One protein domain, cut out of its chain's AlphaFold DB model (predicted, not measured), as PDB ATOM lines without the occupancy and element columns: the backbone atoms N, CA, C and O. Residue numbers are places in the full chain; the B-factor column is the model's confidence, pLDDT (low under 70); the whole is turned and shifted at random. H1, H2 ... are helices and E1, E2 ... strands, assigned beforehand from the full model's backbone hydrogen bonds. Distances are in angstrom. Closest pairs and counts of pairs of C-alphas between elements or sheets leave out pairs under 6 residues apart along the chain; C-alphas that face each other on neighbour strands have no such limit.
ATOM      1  N   TRP A 326     -34.336 -23.959 -38.277       64.25
ATOM      2  CA  TRP A 326     -33.015 -24.104 -37.666       64.25
ATOM      3  C   TRP A 326     -33.156 -24.344 -36.161       64.25
ATOM      4  O   TRP A 326     -33.688 -23.502 -35.430       64.25
ATOM      5  N   ASN A 327     -32.588 -25.444 -35.677       77.19
ATOM      6  CA  ASN A 327     -32.377 -25.662 -34.255       77.19
ATOM      7  C   ASN A 327     -31.234 -24.752 -33.808       77.19
ATOM      8  O   ASN A 327     -30.062 -25.091 -33.979       77.19
ATOM      9  N   THR A 328     -31.578 -23.567 -33.297       80.38
ATOM     10  CA  THR A 328     -30.602 -22.566 -32.855       80.38
ATOM     11  C   THR A 328     -30.520 -22.478 -31.340       80.38
ATOM     12  O   THR A 328     -31.534 -22.453 -30.643       80.38
ATOM     13  N   PHE A 329     -29.304 -22.429 -30.807       82.75
ATOM     14  CA  PHE A 329     -29.063 -22.353 -29.370       82.75
ATOM     15  C   PHE A 329     -27.664 -21.814 -29.058       82.75
ATOM     16  O   PHE A 329     -26.777 -21.750 -29.908       82.75
ATOM     17  N   ARG A 330     -27.462 -21.407 -27.802       86.06
ATOM     18  CA  ARG A 330     -26.173 -20.942 -27.279       86.06
ATOM     19  C   ARG A 330     -25.674 -21.917 -26.225       86.06
ATOM     20  O   ARG A 330     -26.352 -22.108 -25.219       86.06
ATOM     21  N   ILE A 331     -24.469 -22.443 -26.412       89.94
ATOM     22  CA  ILE A 331     -23.835 -23.375 -25.472       89.94
ATOM     23  C   ILE A 331     -22.430 -22.927 -25.084       89.94
ATOM     24  O   ILE A 331     -21.836 -22.050 -25.716       89.94
ATOM     25  N   ILE A 332     -21.917 -23.520 -24.009       91.44
ATOM     26  CA  ILE A 332     -20.558 -23.318 -23.520       91.44
ATOM     27  C   ILE A 332     -19.799 -24.620 -23.756       91.44
ATOM     28  O   ILE A 332     -20.153 -25.634 -23.172       91.44
ATOM     29  N   ILE A 333     -18.761 -24.574 -24.586       92.88
ATOM     30  CA  ILE A 333     -17.853 -25.695 -24.822       92.88
ATOM     31  C   ILE A 333     -16.708 -25.585 -23.808       92.88
ATOM     32  O   ILE A 333     -15.994 -24.568 -23.821       92.88
ATOM     33  N   PRO A 334     -16.521 -26.574 -22.916       92.38
ATOM     34  CA  PRO A 334     -15.434 -26.570 -21.940       92.38
ATOM     35  C   PRO A 334     -14.046 -26.562 -22.602       92.38
ATOM     36  O   PRO A 334     -13.911 -26.697 -23.816       92.38
ATOM     37  N   HIS A 335     -12.992 -26.344 -21.818       90.62
ATOM     38  CA  HIS A 335     -11.615 -26.436 -22.315       90.62
ATOM     39  C   HIS A 335     -11.246 -27.901 -22.580       90.62
ATOM     40  O   HIS A 335     -11.696 -28.782 -21.850       90.62
ATOM     41  N   THR A 336     -10.435 -28.156 -23.611       88.50
ATOM     42  CA  THR A 336      -9.997 -29.512 -24.013       88.50
ATOM     43  C   THR A 336     -11.137 -30.534 -24.101       88.50
ATOM     44  O   THR A 336     -10.974 -31.686 -23.704       88.50
ATOM     45  N   ALA A 337     -12.309 -30.097 -24.563       90.38
ATOM     46  CA  ALA A 337     -13.521 -30.902 -24.586       90.38
ATOM     47  C   ALA A 337     -14.306 -30.692 -25.882       90.38
ATOM     48  O   ALA A 337     -14.204 -29.643 -26.530       90.38
ATOM     49  N   ASP A 338     -15.125 -31.694 -26.188       91.00
ATOM     50  CA  ASP A 338     -15.981 -31.742 -27.363       91.00
ATOM     51  C   ASP A 338     -17.437 -31.807 -26.913       91.00
ATOM     52  O   ASP A 338     -17.809 -32.673 -26.120       91.00
ATOM     53  N   GLU A 339     -18.264 -30.911 -27.443       93.88
ATOM     54  CA  GLU A 339     -19.714 -30.945 -27.247       93.88
ATOM     55  C   GLU A 339     -20.375 -31.436 -28.533       93.88
ATOM     56  O   GLU A 339     -20.195 -30.835 -29.597       93.88
ATOM     57  N   CYS A 340     -21.117 -32.542 -28.449       93.62
ATOM     58  CA  CYS A 340     -21.693 -33.212 -29.611       93.62
ATOM     59  C   CYS A 340     -23.222 -33.236 -29.570       93.62
ATOM     60  O   CYS A 340     -23.832 -33.531 -28.545       93.62
ATOM     61  N   PHE A 341     -23.823 -33.010 -30.731       91.25
ATOM     62  CA  PHE A 341     -25.261 -32.997 -30.963       91.25
ATOM     63  C   PHE A 341     -25.652 -34.103 -31.929       91.25
ATOM     64  O   PHE A 341     -24.868 -34.482 -32.795       91.25
ATOM     65  N   TYR A 342     -26.877 -34.594 -31.791       91.38
ATOM     66  CA  TYR A 342     -27.414 -35.673 -32.606       91.38
ATOM     67  C   TYR A 342     -28.585 -35.138 -33.426       91.38
ATOM     68  O   TYR A 342     -29.495 -34.527 -32.870       91.38
ATOM     69  N   LEU A 343     -28.532 -35.336 -34.740       88.12
ATOM     70  CA  LEU A 343     -29.522 -34.855 -35.697       88.12
ATOM     71  C   LEU A 343     -30.042 -36.034 -36.515       88.12
ATOM     72  O   LEU A 343     -29.263 -36.726 -37.166       88.12
ATOM     73  N   GLU A 344     -31.348 -36.274 -36.479       86.12
ATOM     74  CA  GLU A 344     -31.980 -37.284 -37.328       86.12
ATOM     75  C   GLU A 344     -32.139 -36.755 -38.752       86.12
ATOM     76  O   GLU A 344     -32.643 -35.653 -38.961       86.12
ATOM     77  N   THR A 345     -31.714 -37.552 -39.730       84.88
ATOM     78  CA  THR A 345     -31.802 -37.208 -41.152       84.88
ATOM     79  C   THR A 345     -32.380 -38.366 -41.949       84.88
ATOM     80  O   THR A 345     -32.049 -39.531 -41.698       84.88
ATOM     81  N   LYS A 346     -33.191 -38.059 -42.955       82.75
ATOM     82  CA  LYS A 346     -33.670 -39.013 -43.958       82.75
ATOM     83  C   LYS A 346     -32.636 -39.178 -45.070       82.75
ATOM     84  O   LYS A 346     -31.584 -38.547 -45.054       82.75
ATOM     85  N   PHE A 347     -32.908 -40.083 -46.005       78.75
ATOM     86  CA  PHE A 347     -32.069 -40.304 -47.182       78.75
ATOM     87  C   PHE A 347     -32.120 -39.074 -48.101       78.75
ATOM     88  O   PHE A 347     -33.210 -38.573 -48.363       78.75
ATOM     89  N   HIS A 348     -30.960 -38.625 -48.597       78.56
ATOM     90  CA  HIS A 348     -30.816 -37.421 -49.432       78.56
ATOM     91  C   HIS A 348     -31.134 -36.078 -48.747       78.56
ATOM     92  O   HIS A 348     -31.256 -35.059 -49.428       78.56
ATOM     93  N   ASP A 349     -31.178 -36.030 -47.418       80.75
ATOM     94  CA  ASP A 349     -31.232 -34.756 -46.698       80.75
ATOM     95  C   ASP A 349     -29.881 -34.025 -46.778       80.75
ATOM     96  O   ASP A 349     -28.809 -34.639 -46.753       80.75
ATOM     97  N   THR A 350     -29.929 -32.697 -46.828       81.56
ATOM     98  CA  THR A 350     -28.766 -31.815 -46.705       81.56
ATOM     99  C   THR A 350     -28.682 -31.301 -45.273       81.56
ATOM    100  O   THR A 350     -29.642 -30.744 -44.739       81.56
ATOM    101  N   ILE A 351     -27.526 -31.484 -44.632       86.69
ATOM    102  CA  ILE A 351     -27.303 -31.012 -43.262       86.69
ATOM    103  C   ILE A 351     -26.657 -29.630 -43.320       86.69
ATOM    104  O   ILE A 351     -25.521 -29.483 -43.769       86.69
ATOM    105  N   HIS A 352     -27.359 -28.630 -42.807       85.00
ATOM    106  CA  HIS A 352     -26.879 -27.266 -42.668       85.00
ATOM    107  C   HIS A 352     -26.389 -27.026 -41.239       85.00
ATOM    108  O   HIS A 352     -27.126 -27.227 -40.272       85.00
ATOM    109  N   VAL A 353     -25.148 -26.565 -41.095       88.44
ATOM    110  CA  VAL A 353     -24.555 -26.191 -39.806       88.44
ATOM    111  C   VAL A 353     -23.995 -24.782 -39.902       88.44
ATOM    112  O   VAL A 353     -23.129 -24.500 -40.728       88.44
ATOM    113  N   ILE A 354     -24.447 -23.905 -39.013       85.44
ATOM    114  CA  ILE A 354     -23.906 -22.559 -38.839       85.44
ATOM    115  C   ILE A 354     -23.476 -22.360 -37.392       85.44
ATOM    116  O   ILE A 354     -24.181 -22.748 -36.461       85.44
ATOM    117  N   TYR A 355     -22.324 -21.737 -37.174       88.56
ATOM    118  CA  TYR A 355     -21.900 -21.370 -35.829       88.56
ATOM    119  C   TYR A 355     -21.139 -20.050 -35.798       88.56
ATOM    120  O   TYR A 355     -20.470 -19.661 -36.754       88.56
ATOM    121  N   GLN A 356     -21.207 -19.385 -34.648       88.44
ATOM    122  CA  GLN A 356     -20.452 -18.181 -34.336       88.44
ATOM    123  C   GLN A 356     -19.935 -18.267 -32.901       88.44
ATOM    124  O   GLN A 356     -20.710 -18.350 -31.944       88.44
ATOM    125  N   VAL A 357     -18.617 -18.192 -32.730       88.81
ATOM    126  CA  VAL A 357     -18.004 -18.066 -31.405       88.81
ATOM    127  C   VAL A 357     -18.244 -16.646 -30.901       88.81
ATOM    128  O   VAL A 357     -17.902 -15.671 -31.573       88.81
ATOM    129  N   LEU A 358     -18.879 -16.532 -29.735       84.25
ATOM    130  CA  LEU A 358     -19.248 -15.252 -29.133       84.25
ATOM    131  C   LEU A 358     -18.139 -14.732 -28.218       84.25
ATOM    132  O   LEU A 358     -17.816 -13.547 -28.261       84.25
ATOM    133  N   ARG A 359     -17.584 -15.606 -27.365       82.62
ATOM    134  CA  ARG A 359     -16.535 -15.279 -26.381       82.62
ATOM    135  C   ARG A 359     -15.699 -16.509 -26.021       82.62
ATOM    136  O   ARG A 359     -16.241 -17.610 -25.956       82.62
ATOM    137  N   GLY A 360     -14.427 -16.290 -25.686       81.56
ATOM    138  CA  GLY A 360     -13.535 -17.290 -25.086       81.56
ATOM    139  C   GLY A 360     -12.228 -17.479 -25.858       81.56
ATOM    140  O   GLY A 360     -12.244 -17.867 -27.024       81.56
ATOM    141  N   GLY A 361     -11.102 -17.238 -25.183       82.25
ATOM    142  CA  GLY A 361      -9.763 -17.566 -25.676       82.25
ATOM    143  C   GLY A 361      -9.431 -17.025 -27.069       82.25
ATOM    144  O   GLY A 361      -9.675 -15.856 -27.356       82.25
ATOM    145  N   ASP A 362      -8.886 -17.887 -27.932       85.56
ATOM    146  CA  ASP A 362      -8.538 -17.561 -29.328       85.56
ATOM    147  C   ASP A 362      -9.763 -17.449 -30.257       85.56
ATOM    148  O   ASP A 362      -9.627 -17.166 -31.443       85.56
ATOM    149  N   SER A 363     -10.964 -17.660 -29.711       84.81
ATOM    150  CA  SER A 363     -12.244 -17.624 -30.414       84.81
ATOM    151  C   SER A 363     -12.381 -18.612 -31.577       84.81
ATOM    152  O   SER A 363     -13.294 -18.438 -32.372       84.81
ATOM    153  N   ASN A 364     -11.553 -19.661 -31.668       89.94
ATOM    154  CA  ASN A 364     -11.640 -20.657 -32.742       89.94
ATOM    155  C   ASN A 364     -12.192 -21.992 -32.247       89.94
ATOM    156  O   ASN A 364     -11.756 -22.501 -31.218       89.94
ATOM    157  N   ILE A 365     -13.090 -22.615 -32.998       91.56
ATOM    158  CA  ILE A 365     -13.531 -23.991 -32.737       91.56
ATOM    159  C   ILE A 365     -13.455 -24.812 -34.015       91.56
ATOM    160  O   ILE A 365     -13.342 -24.270 -35.116       91.56
ATOM    161  N   ARG A 366     -13.485 -26.129 -33.853       93.50
ATOM    162  CA  ARG A 366     -13.531 -27.077 -34.961       93.50
ATOM    163  C   ARG A 366     -14.862 -27.813 -34.944       93.50
ATOM    164  O   ARG A 366     -15.333 -28.177 -33.873       93.50
ATOM    165  N   VAL A 367     -15.428 -28.055 -36.120       93.62
ATOM    166  CA  VAL A 367     -16.644 -28.845 -36.308       93.62
ATOM    167  C   VAL A 367     -16.297 -30.168 -36.978       93.62
ATOM    168  O   VAL A 367     -15.567 -30.199 -37.972       93.62
ATOM    169  N   VAL A 368     -16.836 -31.256 -36.439       93.44
ATOM    170  CA  VAL A 368     -16.695 -32.613 -36.974       93.44
ATOM    171  C   VAL A 368     -18.080 -33.230 -37.094       93.44
ATOM    172  O   VAL A 368     -18.844 -33.199 -36.134       93.44
ATOM    173  N   ILE A 369     -18.411 -33.792 -38.255       92.25
ATOM    174  CA  ILE A 369     -19.694 -34.468 -38.485       92.25
ATOM    175  C   ILE A 369     -19.416 -35.937 -38.779       92.25
ATOM    176  O   ILE A 369     -18.541 -36.266 -39.582       92.25
ATOM    177  N   GLN A 370     -20.148 -36.811 -38.098       91.88
ATOM    178  CA  GLN A 370     -20.071 -38.260 -38.217       91.88
ATOM    179  C   GLN A 370     -21.407 -38.810 -38.721       91.88
ATOM    180  O   GLN A 370     -22.471 -38.336 -38.315       91.88
ATOM    181  N   ASP A 371     -21.335 -39.797 -39.612       89.50
ATOM    182  CA  ASP A 371     -22.503 -40.548 -40.071       89.50
ATOM    183  C   ASP A 371     -23.046 -41.488 -38.971       89.50
ATOM    184  O   ASP A 371     -22.388 -41.688 -37.943       89.50
ATOM    185  N   PRO A 372     -24.231 -42.100 -39.171       89.69
ATOM    186  CA  PRO A 372     -24.812 -43.038 -38.207       89.69
ATOM    187  C   PRO A 372     -23.973 -44.307 -37.965       89.69
ATOM    188  O   PRO A 372     -24.226 -45.032 -37.007       89.69
ATOM    189  N   ILE A 373     -22.989 -44.591 -38.827       89.56
ATOM    190  CA  ILE A 373     -22.076 -45.740 -38.723       89.56
ATOM    191  C   ILE A 373     -20.809 -45.358 -37.924       89.56
ATOM    192  O   ILE A 373     -20.075 -46.232 -37.464       89.56
ATOM    193  N   GLY A 374     -20.576 -44.063 -37.692       85.94
ATOM    194  CA  GLY A 374     -19.443 -43.521 -36.946       85.94
ATOM    195  C   GLY A 374     -18.272 -43.051 -37.814       85.94
ATOM    196  O   GLY A 374     -17.241 -42.652 -37.270       85.94
ATOM    197  N   ASN A 375     -18.401 -43.052 -39.143       89.44
ATOM    198  CA  ASN A 375     -17.380 -42.500 -40.031       89.44
ATOM    199  C   ASN A 375     -17.476 -40.974 -40.071       89.44
ATOM    200  O   ASN A 375     -18.562 -40.401 -40.151       89.44
ATOM    201  N   ILE A 376     -16.327 -40.301 -40.072       88.25
ATOM    202  CA  ILE A 376     -16.264 -38.843 -40.201       88.25
ATOM    203  C   ILE A 376     -16.584 -38.468 -41.651       88.25
ATOM    204  O   ILE A 376     -15.818 -38.781 -42.561       88.25
ATOM    205  N   THR A 377     -17.710 -37.790 -41.864       85.75
ATOM    206  CA  THR A 377     -18.155 -37.328 -43.187       85.75
ATOM    207  C   THR A 377     -17.662 -35.930 -43.507       85.75
ATOM    208  O   THR A 377     -17.434 -35.613 -44.672       85.75
ATOM    209  N   PHE A 378     -17.476 -35.095 -42.484       88.25
ATOM    210  CA  PHE A 378     -17.025 -33.723 -42.654       88.25
ATOM    211  C   PHE A 378     -16.130 -33.272 -41.501       88.25
ATOM    212  O   PHE A 378     -16.343 -33.622 -40.338       88.25
ATOM    213  N   PHE A 379     -15.137 -32.455 -41.843       90.44
ATOM    214  CA  PHE A 379     -14.163 -31.914 -40.910       90.44
ATOM    215  C   PHE A 379     -13.819 -30.473 -41.280       90.44
ATOM    216  O   PHE A 379     -13.370 -30.202 -42.395       90.44
ATOM    217  N   SER A 380     -13.997 -29.550 -40.337       90.12
ATOM    218  CA  SER A 380     -13.737 -28.132 -40.571       90.12
ATOM    219  C   SER A 380     -12.310 -27.705 -40.185       90.12
ATOM    220  O   SER A 380     -11.686 -28.290 -39.288       90.12
ATOM    221  N   PRO A 381     -11.780 -26.625 -40.790       90.06
ATOM    222  CA  PRO A 381     -10.671 -25.880 -40.198       90.06
ATOM    223  C   PRO A 381     -11.105 -25.195 -38.886       90.06
ATOM    224  O   PRO A 381     -12.296 -24.995 -38.641       90.06
ATOM    225  N   LYS A 382     -10.129 -24.820 -38.045       89.94
ATOM    226  CA  LYS A 382     -10.367 -24.048 -36.815       89.94
ATOM    227  C   LYS A 382     -10.707 -22.605 -37.163       89.94
ATOM    228  O   LYS A 382      -9.853 -21.908 -37.712       89.94
ATOM    229  N   GLN A 383     -11.918 -22.162 -36.847       89.88
ATOM    230  CA  GLN A 383     -12.384 -20.817 -37.188       89.88
ATOM    231  C   GLN A 383     -13.339 -20.275 -36.119       89.88
ATOM    232  O   GLN A 383     -13.885 -21.022 -35.305       89.88
ATOM    233  N   SER A 384     -13.537 -18.955 -36.110       85.50
ATOM    234  CA  SER A 384     -14.482 -18.280 -35.211       85.50
ATOM    235  C   SER A 384     -15.918 -18.249 -35.728       85.50
ATOM    236  O   SER A 384     -16.841 -17.953 -34.971       85.50
ATOM    237  N   PHE A 385     -16.099 -18.512 -37.019       84.94
ATOM    238  CA  PHE A 385     -17.378 -18.581 -37.708       84.94
ATOM    239  C   PHE A 385     -17.272 -19.639 -38.798       84.94
ATOM    240  O   PHE A 385     -16.244 -19.720 -39.471       84.94
ATOM    241  N   GLY A 386     -18.339 -20.399 -38.998       82.25
ATOM    242  CA  GLY A 386     -18.438 -21.310 -40.123       82.25
ATOM    243  C   GLY A 386     -19.885 -21.544 -40.511       82.25
ATOM    244  O   GLY A 386     -20.772 -21.600 -39.659       82.25
ATOM    245  N   TRP A 387     -20.089 -21.680 -41.814       83.38
ATOM    246  CA  TRP A 387     -21.317 -22.162 -42.423       83.38
ATOM    247  C   TRP A 387     -20.921 -23.315 -43.338       83.38
ATOM    248  O   TRP A 387     -20.130 -23.129 -44.263       83.38
ATOM    249  N   TYR A 388     -21.435 -24.502 -43.034       85.69
ATOM    250  CA  TYR A 388     -21.203 -25.709 -43.807       85.69
ATOM    251  C   TYR A 388     -22.526 -26.345 -44.220       85.69
ATOM    252  O   TYR A 388     -23.399 -26.569 -43.382       85.69
ATOM    253  N   ASP A 389     -22.619 -26.661 -45.507       82.00
ATOM    254  CA  ASP A 389     -23.701 -27.437 -46.099       82.00
ATOM    255  C   ASP A 389     -23.119 -28.805 -46.465       82.00
ATOM    256  O   ASP A 389     -22.287 -28.923 -47.367       82.00
ATOM    257  N   VAL A 390     -23.482 -29.839 -45.708       83.00
ATOM    258  CA  VAL A 390     -23.079 -31.217 -46.001       83.00
ATOM    259  C   VAL A 390     -24.144 -31.817 -46.901       83.00
ATOM    260  O   VAL A 390     -25.201 -32.250 -46.441       83.00
ATOM    261  N   GLU A 391     -23.868 -31.786 -48.200       73.94
ATOM    262  CA  GLU A 391     -24.796 -32.260 -49.220       73.94
ATOM    263  C   GLU A 391     -24.970 -33.786 -49.182       73.94
ATOM    264  O   GLU A 391     -23.993 -34.541 -49.138       73.94
ATOM    265  N   LYS A 392     -26.238 -34.213 -49.288       63.94
ATOM    266  CA  LYS A 392     -26.710 -35.583 -49.556       63.94
ATOM    267  C   LYS A 392     -26.259 -36.622 -48.526       63.94
ATOM    268  O   LYS A 392     -25.284 -37.355 -48.730       63.94
ATOM    269  N   SER A 393     -27.037 -36.760 -47.453       74.00
ATOM    270  CA  SER A 393     -26.937 -37.891 -46.531       74.00
ATOM    271  C   SER A 393     -27.021 -39.216 -47.309       74.00
ATOM    272  O   SER A 393     -28.014 -39.557 -47.959       74.00
ATOM    273  N   LYS A 394     -25.925 -39.980 -47.282       77.00
ATOM    274  CA  LYS A 394     -25.835 -41.271 -47.985       77.00
ATOM    275  C   LYS A 394     -26.646 -42.363 -47.294       77.00
ATOM    276  O   LYS A 394     -26.988 -43.357 -47.923       77.00
ATOM    277  N   ILE A 395     -26.891 -42.206 -45.995       82.38
ATOM    278  CA  ILE A 395     -27.515 -43.209 -45.136       82.38
ATOM    279  C   ILE A 395     -28.529 -42.479 -44.246       82.38
ATOM    280  O   ILE A 395     -28.154 -41.484 -43.626       82.38
ATOM    281  N   PRO A 396     -29.793 -42.932 -44.165       83.50
ATOM    282  CA  PRO A 396     -30.748 -42.383 -43.210       83.50
ATOM    283  C   PRO A 396     -30.364 -42.789 -41.780       83.50
ATOM    284  O   PRO A 396     -29.938 -43.919 -41.541       83.50
ATOM    285  N   GLY A 397     -30.534 -41.886 -40.819       87.06
ATOM    286  CA  GLY A 397     -30.228 -42.151 -39.415       87.06
ATOM    287  C   GLY A 397     -29.773 -40.912 -38.655       87.06
ATOM    288  O   GLY A 397     -29.934 -39.782 -39.113       87.06
ATOM    289  N   THR A 398     -29.211 -41.132 -37.470       90.75
ATOM    290  CA  THR A 398     -28.777 -40.061 -36.572       90.75
ATOM    291  C   THR A 398     -27.325 -39.674 -36.837       90.75
ATOM    292  O   THR A 398     -26.403 -40.424 -36.518       90.75
ATOM    293  N   TYR A 399     -27.115 -38.488 -37.394       91.62
ATOM    294  CA  TYR A 399     -25.795 -37.891 -37.577       91.62
ATOM    295  C   TYR A 399     -25.327 -37.216 -36.292       91.62
ATOM    296  O   TYR A 399     -26.115 -36.598 -35.574       91.62
ATOM    297  N   LYS A 400     -24.025 -37.298 -36.011       93.44
ATOM    298  CA  LYS A 400     -23.407 -36.699 -34.823       93.44
ATOM    299  C   LYS A 400     -22.530 -35.513 -35.220       93.44
ATOM    300  O   LYS A 400     -21.594 -35.669 -35.995       93.44
ATOM    301  N   ILE A 401     -22.819 -34.336 -34.677       93.50
ATOM    302  CA  ILE A 401     -22.153 -33.061 -34.974       93.50
ATOM    303  C   ILE A 401     -21.420 -32.598 -33.714       93.50
ATOM    304  O   ILE A 401     -22.059 -32.213 -32.741       93.50
ATOM    305  N   CYS A 402     -20.092 -32.627 -33.722       94.06
ATOM    306  CA  CYS A 402     -19.244 -32.261 -32.591       94.06
ATOM    307  C   CYS A 402     -18.552 -30.920 -32.800       94.06
ATOM    308  O   CYS A 402     -18.015 -30.647 -33.874       94.06
ATOM    309  N   PHE A 403     -18.513 -30.121 -31.738       94.31
ATOM    310  CA  PHE A 403     -17.773 -28.873 -31.658       94.31
ATOM    311  C   PHE A 403     -16.624 -29.038 -30.664       94.31
ATOM    312  O   PHE A 403     -16.837 -29.128 -29.455       94.31
ATOM    313  N   THR A 404     -15.403 -29.073 -31.189       93.69
ATOM    314  CA  THR A 404     -14.175 -29.368 -30.444       93.69
ATOM    315  C   THR A 404     -13.481 -28.074 -30.029       93.69
ATOM    316  O   THR A 404     -13.140 -27.230 -30.871       93.69
ATOM    317  N   ASN A 405     -13.228 -27.923 -28.725       93.12
ATOM    318  CA  ASN A 405     -12.402 -26.852 -28.174       93.12
ATOM    319  C   ASN A 405     -11.029 -27.386 -27.749       93.12
ATOM    320  O   ASN A 405     -10.822 -27.825 -26.622       93.12
ATOM    321  N   GLU A 406     -10.049 -27.262 -28.640       88.75
ATOM    322  CA  GLU A 406      -8.668 -27.706 -28.396       88.75
ATOM    323  C   GLU A 406      -7.850 -26.746 -27.503       88.75
ATOM    324  O   GLU A 406      -6.643 -26.917 -27.344       88.75
ATOM    325  N   GLN A 407      -8.464 -25.700 -26.942       84.00
ATOM    326  CA  GLN A 407      -7.765 -24.758 -26.070       84.00
ATOM    327  C   GLN A 407      -7.768 -25.235 -24.614       84.00
ATOM    328  O   GLN A 407      -8.803 -25.633 -24.088       84.00
ATOM    329  N   TYR A 408      -6.616 -25.115 -23.950       81.69
ATOM    330  CA  TYR A 408      -6.392 -25.660 -22.606       81.69
ATOM    331  C   TYR A 408      -7.017 -24.863 -21.454       81.69
ATOM    332  O   TYR A 408      -7.360 -25.448 -20.436       81.69
ATOM    333  N   PHE A 409      -7.160 -23.539 -21.583       83.00
ATOM    334  CA  PHE A 409      -7.421 -22.676 -20.417       83.00
ATOM    335  C   PHE A 409      -8.753 -21.929 -20.443       83.00
ATOM    336  O   PHE A 409      -9.129 -21.313 -19.449       83.00
ATOM    337  N   THR A 410      -9.473 -21.935 -21.563       87.94
ATOM    338  CA  THR A 410     -10.672 -21.105 -21.718       87.94
ATOM    339  C   THR A 410     -11.801 -21.885 -22.365       87.94
ATOM    340  O   THR A 410     -11.664 -22.373 -23.491       87.94
ATOM    341  N   ALA A 411     -12.936 -21.937 -21.672       88.94
ATOM    342  CA  ALA A 411     -14.197 -22.355 -22.264       88.94
ATOM    343  C   ALA A 411     -14.669 -21.322 -23.299       88.94
ATOM    344  O   ALA A 411     -14.364 -20.127 -23.190       88.94
ATOM    345  N   LYS A 412     -15.429 -21.781 -24.293       90.69
ATOM    346  CA  LYS A 412     -15.941 -20.946 -25.383       90.69
ATOM    347  C   LYS A 412     -17.453 -20.944 -25.387       90.69
ATOM    348  O   LYS A 412     -18.078 -21.992 -25.336       90.69
ATOM    349  N   THR A 413     -18.048 -19.759 -25.462       89.25
ATOM    350  CA  THR A 413     -19.490 -19.616 -25.675       89.25
ATOM    351  C   THR A 413     -19.757 -19.504 -27.165       89.25
ATOM    352  O   THR A 413     -19.247 -18.587 -27.814       89.25
ATOM    353  N   VAL A 414     -20.563 -20.416 -27.698       89.75
ATOM    354  CA  VAL A 414     -20.812 -20.558 -29.132       89.75
ATOM    355  C   VAL A 414     -22.311 -20.500 -29.388       89.75
ATOM    356  O   VAL A 414     -23.098 -21.141 -28.693       89.75
ATOM    357  N   TYR A 415     -22.699 -19.696 -30.372       87.19
ATOM    358  CA  TYR A 415     -24.022 -19.750 -30.973       87.19
ATOM    359  C   TYR A 415     -23.995 -20.762 -32.113       87.19
ATOM    360  O   TYR A 415     -23.126 -20.668 -32.978       87.19
ATOM    361  N   ILE A 416     -24.924 -21.708 -32.109       88.44
ATOM    362  CA  ILE A 416     -25.006 -22.800 -33.078       88.44
ATOM    363  C   ILE A 416     -26.409 -22.802 -33.678       88.44
ATOM    364  O   ILE A 416     -27.385 -22.571 -32.968       88.44
ATOM    365  N   GLY A 417     -26.497 -23.063 -34.977       84.94
ATOM    366  CA  GLY A 417     -27.714 -23.407 -35.691       84.94
ATOM    367  C   GLY A 417     -27.486 -24.673 -36.508       84.94
ATOM    368  O   GLY A 417     -26.517 -24.746 -37.261       84.94
ATOM    369  N   VAL A 418     -28.374 -25.657 -36.376       86.94
ATOM    370  CA  VAL A 418     -28.342 -26.882 -37.190       86.94
ATOM    371  C   VAL A 418     -29.699 -27.163 -37.821       86.94
ATOM    372  O   VAL A 418     -30.733 -26.938 -37.191       86.94
ATOM    373  N   LEU A 419     -29.702 -27.666 -39.053       83.62
ATOM    374  CA  LEU A 419     -30.905 -28.080 -39.768       83.62
ATOM    375  C   LEU A 419     -30.615 -29.282 -40.677       83.62
ATOM    376  O   LEU A 419     -29.562 -29.334 -41.298       83.62
ATOM    377  N   ALA A 420     -31.571 -30.205 -40.798       83.75
ATOM    378  CA  ALA A 420     -31.624 -31.181 -41.886       83.75
ATOM    379  C   ALA A 420     -32.750 -30.778 -42.852       83.75
ATOM    380  O   ALA A 420     -33.910 -30.746 -42.449       83.75
ATOM    381  N   ALA A 421     -32.406 -30.422 -44.089       74.38
ATOM    382  CA  ALA A 421     -33.359 -30.025 -45.126       74.38
ATOM    383  C   ALA A 421     -33.525 -31.155 -46.150       74.38
ATOM    384  O   ALA A 421     -32.534 -31.719 -46.613       74.38
ATOM    385  N   HIS A 422     -34.764 -31.486 -46.513       69.62
ATOM    386  CA  HIS A 422     -35.066 -32.548 -47.475       69.62
ATOM    387  C   HIS A 422     -35.316 -31.946 -48.859       69.62
ATOM    388  O   HIS A 422     -36.274 -31.194 -49.036       69.62
ATOM    389  N   GLN A 423     -34.479 -32.269 -49.849       59.56
ATOM    390  CA  GLN A 423     -34.478 -31.531 -51.118       59.56
ATOM    391  C   GLN A 423     -35.620 -31.897 -52.098       59.56
ATOM    392  O   GLN A 423     -35.863 -31.135 -53.029       59.56
ATOM    393  N   ASP A 424     -36.401 -32.962 -51.884       51.69
ATOM    394  CA  ASP A 424     -37.363 -33.441 -52.893       51.69
ATOM    395  C   ASP A 424     -38.812 -33.561 -52.386       51.69
ATOM    396  O   ASP A 424     -39.350 -34.649 -52.226       51.69
ATOM    397  N   ARG A 425     -39.519 -32.431 -52.223       45.66
ATOM    398  CA  ARG A 425     -41.006 -32.431 -52.217       45.66
ATOM    399  C   ARG A 425     -41.641 -32.106 -53.564       45.66
ATOM    400  O   ARG A 425     -42.832 -32.341 -53.750       45.66
ATOM    401  N   LEU A 426     -40.863 -31.592 -54.517       48.25
ATOM    402  CA  LEU A 426     -41.360 -31.327 -55.869       48.25
ATOM    403  C   LEU A 426     -41.576 -32.625 -56.664       48.25
ATOM    404  O   LEU A 426     -42.384 -32.637 -57.584       48.25
ATOM    405  N   SER A 467     -33.130 -15.216 -45.248       61.09
ATOM    406  CA  SER A 467     -33.529 -15.208 -43.830       61.09
ATOM    407  C   SER A 467     -32.443 -15.788 -42.908       61.09
ATOM    408  O   SER A 467     -32.126 -15.213 -41.857       61.09
ATOM    409  N   ALA A 468     -31.808 -16.889 -43.325       57.72
ATOM    410  CA  ALA A 468     -30.682 -17.485 -42.608       57.72
ATOM    411  C   ALA A 468     -29.490 -16.512 -42.524       57.72
ATOM    412  O   ALA A 468     -28.942 -16.289 -41.440       57.72
ATOM    413  N   PHE A 469     -29.150 -15.842 -43.632       65.19
ATOM    414  CA  PHE A 469     -28.072 -14.848 -43.672       65.19
ATOM    415  C   PHE A 469     -28.355 -13.625 -42.785       65.19
ATOM    416  O   PHE A 469     -27.483 -13.177 -42.040       65.19
ATOM    417  N   GLN A 470     -29.588 -13.108 -42.790       66.19
ATOM    418  CA  GLN A 470     -29.994 -12.009 -41.904       66.19
ATOM    419  C   GLN A 470     -29.895 -12.396 -40.422       66.19
ATOM    420  O   GLN A 470     -29.526 -11.581 -39.574       66.19
ATOM    421  N   THR A 471     -30.208 -13.648 -40.087       60.81
ATOM    422  CA  THR A 471     -30.087 -14.159 -38.717       60.81
ATOM    423  C   THR A 471     -28.626 -14.306 -38.300       60.81
ATOM    424  O   THR A 471     -28.270 -13.864 -37.209       60.81
ATOM    425  N   ALA A 472     -27.760 -14.808 -39.185       64.38
ATOM    426  CA  ALA A 472     -26.315 -14.829 -38.964       64.38
ATOM    427  C   ALA A 472     -25.743 -13.413 -38.752       64.38
ATOM    428  O   ALA A 472     -24.964 -13.195 -37.823       64.38
ATOM    429  N   GLY A 473     -26.195 -12.432 -39.542       65.06
ATOM    430  CA  GLY A 473     -25.814 -11.025 -39.391       65.06
ATOM    431  C   GLY A 473     -26.176 -10.447 -38.018       65.06
ATOM    432  O   GLY A 473     -25.337  -9.825 -37.371       65.06
ATOM    433  N   ARG A 474     -27.386 -10.730 -37.515       72.00
ATOM    434  CA  ARG A 474     -27.810 -10.312 -36.163       72.00
ATOM    435  C   ARG A 474     -26.951 -10.929 -35.055       72.00
ATOM    436  O   ARG A 474     -26.662 -10.277 -34.057       72.00
ATOM    437  N   VAL A 475     -26.515 -12.178 -35.215       65.00
ATOM    438  CA  VAL A 475     -25.622 -12.835 -34.244       65.00
ATOM    439  C   VAL A 475     -24.216 -12.228 -34.285       65.00
ATOM    440  O   VAL A 475     -23.585 -12.070 -33.237       65.00
ATOM    441  N   HIS A 476     -23.739 -11.840 -35.470       68.75
ATOM    442  CA  HIS A 476     -22.467 -11.139 -35.627       68.75
ATOM    443  C   HIS A 476     -22.469  -9.787 -34.908       68.75
ATOM    444  O   HIS A 476     -21.556  -9.500 -34.137       68.75
ATOM    445  N   GLU A 477     -23.540  -9.008 -35.068       74.94
ATOM    446  CA  GLU A 477     -23.725  -7.734 -34.366       74.94
ATOM    447  C   GLU A 477     -23.635  -7.915 -32.841       74.94
ATOM    448  O   GLU A 477     -22.932  -7.180 -32.147       74.94
ATOM    449  N   VAL A 478     -24.276  -8.959 -32.306       71.12
ATOM    450  CA  VAL A 478     -24.226  -9.283 -30.875       71.12
ATOM    451  C   VAL A 478     -22.803  -9.621 -30.409       71.12
ATOM    452  O   VAL A 478     -22.384  -9.175 -29.336       71.12
ATOM    453  N   ARG A 479     -22.026 -10.377 -31.195       76.12
ATOM    454  CA  ARG A 479     -20.606 -10.657 -30.907       76.12
ATOM    455  C   ARG A 479     -19.772  -9.374 -30.887       76.12
ATOM    456  O   ARG A 479     -18.935  -9.198 -29.995       76.12
ATOM    457  N   ASP A 480     -20.000  -8.481 -31.840       76.75
ATOM    458  CA  ASP A 480     -19.262  -7.221 -31.945       76.75
ATOM    459  C   ASP A 480     -19.540  -6.334 -30.732       76.75
ATOM    460  O   ASP A 480     -18.605  -5.865 -30.076       76.75
ATOM    461  N   LEU A 481     -20.808  -6.217 -30.330       80.31
ATOM    462  CA  LEU A 481     -21.203  -5.540 -29.093       80.31
ATOM    463  C   LEU A 481     -20.514  -6.145 -27.868       80.31
ATOM    464  O   LEU A 481     -19.992  -5.422 -27.016       80.31
ATOM    465  N   TYR A 482     -20.462  -7.472 -27.781       75.50
ATOM    466  CA  TYR A 482     -19.793  -8.155 -26.682       75.50
ATOM    467  C   TYR A 482     -18.283  -7.913 -26.649       75.50
ATOM    468  O   TYR A 482     -17.725  -7.811 -25.551       75.50
ATOM    469  N   THR A 483     -17.638  -7.811 -27.808       78.69
ATOM    470  CA  THR A 483     -16.210  -7.493 -27.935       78.69
ATOM    471  C   THR A 483     -15.946  -6.056 -27.490       78.69
ATOM    472  O   THR A 483     -15.055  -5.807 -26.678       78.69
ATOM    473  N   ILE A 484     -16.786  -5.115 -27.925       79.38
ATOM    474  CA  ILE A 484     -16.720  -3.705 -27.523       79.38
ATOM    475  C   ILE A 484     -16.888  -3.566 -26.005       79.38
ATOM    476  O   ILE A 484     -16.106  -2.874 -25.354       79.38
ATOM    477  N   GLN A 485     -17.870  -4.252 -25.414       78.00
ATOM    478  CA  GLN A 485     -18.103  -4.216 -23.968       78.00
ATOM    479  C   GLN A 485     -16.927  -4.783 -23.165       78.00
ATOM    480  O   GLN A 485     -16.565  -4.205 -22.142       78.00
ATOM    481  N   ALA A 486     -16.323  -5.885 -23.622       74.75
ATOM    482  CA  ALA A 486     -15.156  -6.475 -22.965       74.75
ATOM    483  C   ALA A 486     -13.938  -5.536 -23.030       74.75
ATOM    484  O   ALA A 486     -13.244  -5.343 -22.032       74.75
ATOM    485  N   ASN A 487     -13.730  -4.878 -24.174       82.06
ATOM    486  CA  ASN A 487     -12.617  -3.948 -24.375       82.06
ATOM    487  C   ASN A 487     -12.817  -2.603 -23.661       82.06
ATOM    488  O   ASN A 487     -11.838  -1.928 -23.338       82.06
ATOM    489  N   LYS A 488     -14.065  -2.215 -23.368       86.94
ATOM    490  CA  LYS A 488     -14.390  -0.929 -22.736       86.94
ATOM    491  C   LYS A 488     -13.669  -0.734 -21.404       86.94
ATOM    492  O   LYS A 488     -13.078   0.319 -21.192       86.94
ATOM    493  N   ILE A 489     -13.699  -1.734 -20.521       81.69
ATOM    494  CA  ILE A 489     -13.116  -1.619 -19.174       81.69
ATOM    495  C   ILE A 489     -11.596  -1.451 -19.259       81.69
ATOM    496  O   ILE A 489     -11.033  -0.583 -18.597       81.69
ATOM    497  N   TYR A 490     -10.934  -2.232 -20.117       86.44
ATOM    498  CA  TYR A 490      -9.488  -2.141 -20.322       86.44
ATOM    499  C   TYR A 490      -9.068  -0.758 -20.833       86.44
ATOM    500  O   TYR A 490      -8.211  -0.107 -20.234       86.44
ATOM    501  N   VAL A 491      -9.706  -0.285 -21.910       92.38
ATOM    502  CA  VAL A 491      -9.389   1.011 -22.526       92.38
ATOM    503  C   VAL A 491      -9.684   2.160 -21.564       92.38
ATOM    504  O   VAL A 491      -8.880   3.080 -21.435       92.38
ATOM    505  N   GLN A 492     -10.804   2.091 -20.842       91.62
ATOM    506  CA  GLN A 492     -11.194   3.114 -19.877       91.62
ATOM    507  C   GLN A 492     -10.204   3.204 -18.708       91.62
ATOM    508  O   GLN A 492      -9.810   4.306 -18.332       91.62
ATOM    509  N   ASN A 493      -9.745   2.071 -18.172       89.69
ATOM    510  CA  ASN A 493      -8.759   2.059 -17.091       89.69
ATOM    511  C   ASN A 493      -7.417   2.653 -17.541       89.69
ATOM    512  O   ASN A 493      -6.852   3.496 -16.845       89.69
TER     513      ASN A 493
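This is residues 326 to 426 and 467 to 493 of the 546 residues of the protein "Hypothetical protein" of Adineta steineri (UniProt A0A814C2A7). Two twisted four-stranded sheets lie face to face as a sandwich, and one long helix, H1, runs over the outside of one sheet, along its strand E3, with its last residues, 487 to 493, sticking out past the sandwich. The strands form a jelly roll, one long hairpin wound over both sheets, in nested antiparallel pairs E1 with E8, E2 with E7, E3 with E6 and E4 with E5. The printed part has 128 residues, with eight named strands and then one named helix; both sheets are antiparallel, in the orders E1 E8 E3 E6 and E2 E7 E4 E5, and the class is mixed. The whole is compact, with a radius of gyration of the C-alphas of 16.1 A, yet elongated in outline, spanning 59 by 33 by 20 A.

Find C-alpha 327 at (-32.377, -25.662, -34.255), where E1, residues 327 to 333, begins. In its sheet look also for E8, residues 412 to 422, 31.4 A long; E3, residues 349 to 359, 31.8 A; and E6, residues 385 to 390. The other sheet holds E2, residues 337 to 345, 25.5 A; E7, residues 397 to 405, 26.0 A; E4, residues 366 to 370; and E5, residues 376 to 379. H1, residues 467 to 493, runs 40.3 A to C-alpha 493 at (-8.759, 2.059, -17.091).

Start at inner strands E8 and E3, where N 354 and O 417 are 2.8 A apart. Edge strand E1 is the antiparallel neighbour of E8, with N 329 and O 416 within hydrogen-bond range at 2.9 A, and edge strand E6 is the antiparallel neighbour of E3, with N 353 and O 388 within hydrogen-bond range at 2.9 A. This sheet is twisted. In the facing sheet, look at N 341 and O 401, 2.8 A, for E2 and E7; N 368 and O 402, 2.9 A, for E7 and E4; and N 369 and O 378, 2.9 A, for the hairpin E4 and E5. The parts of the sheets that face each other are 10.1 A apart centre to centre. H1 is on the first sheet, making two layers with it, at a height over the sheet of 8.7 A; on the local plane it runs along E3 at 3 degrees. Their closest C-alphas, Leu 358 and Arg 479, are 5.1 A apart. H1 has a kink of 25 degrees near residue 487, and 21 of its 23 O i to N i+4 pairs are within hydrogen-bond range.

The two C-alphas farthest apart, Leu 426 and Asn 493, are 60.7 A apart. Residues 427 to 466 are not printed, and C-alphas 426 and 467 are 21.6 A apart across this cut. Of the links printed whole, none is long. Look for pLDDT under 70 at 16 residues, among them 422 to 426 and 467 to 473; the mean of the printed part is 82.9.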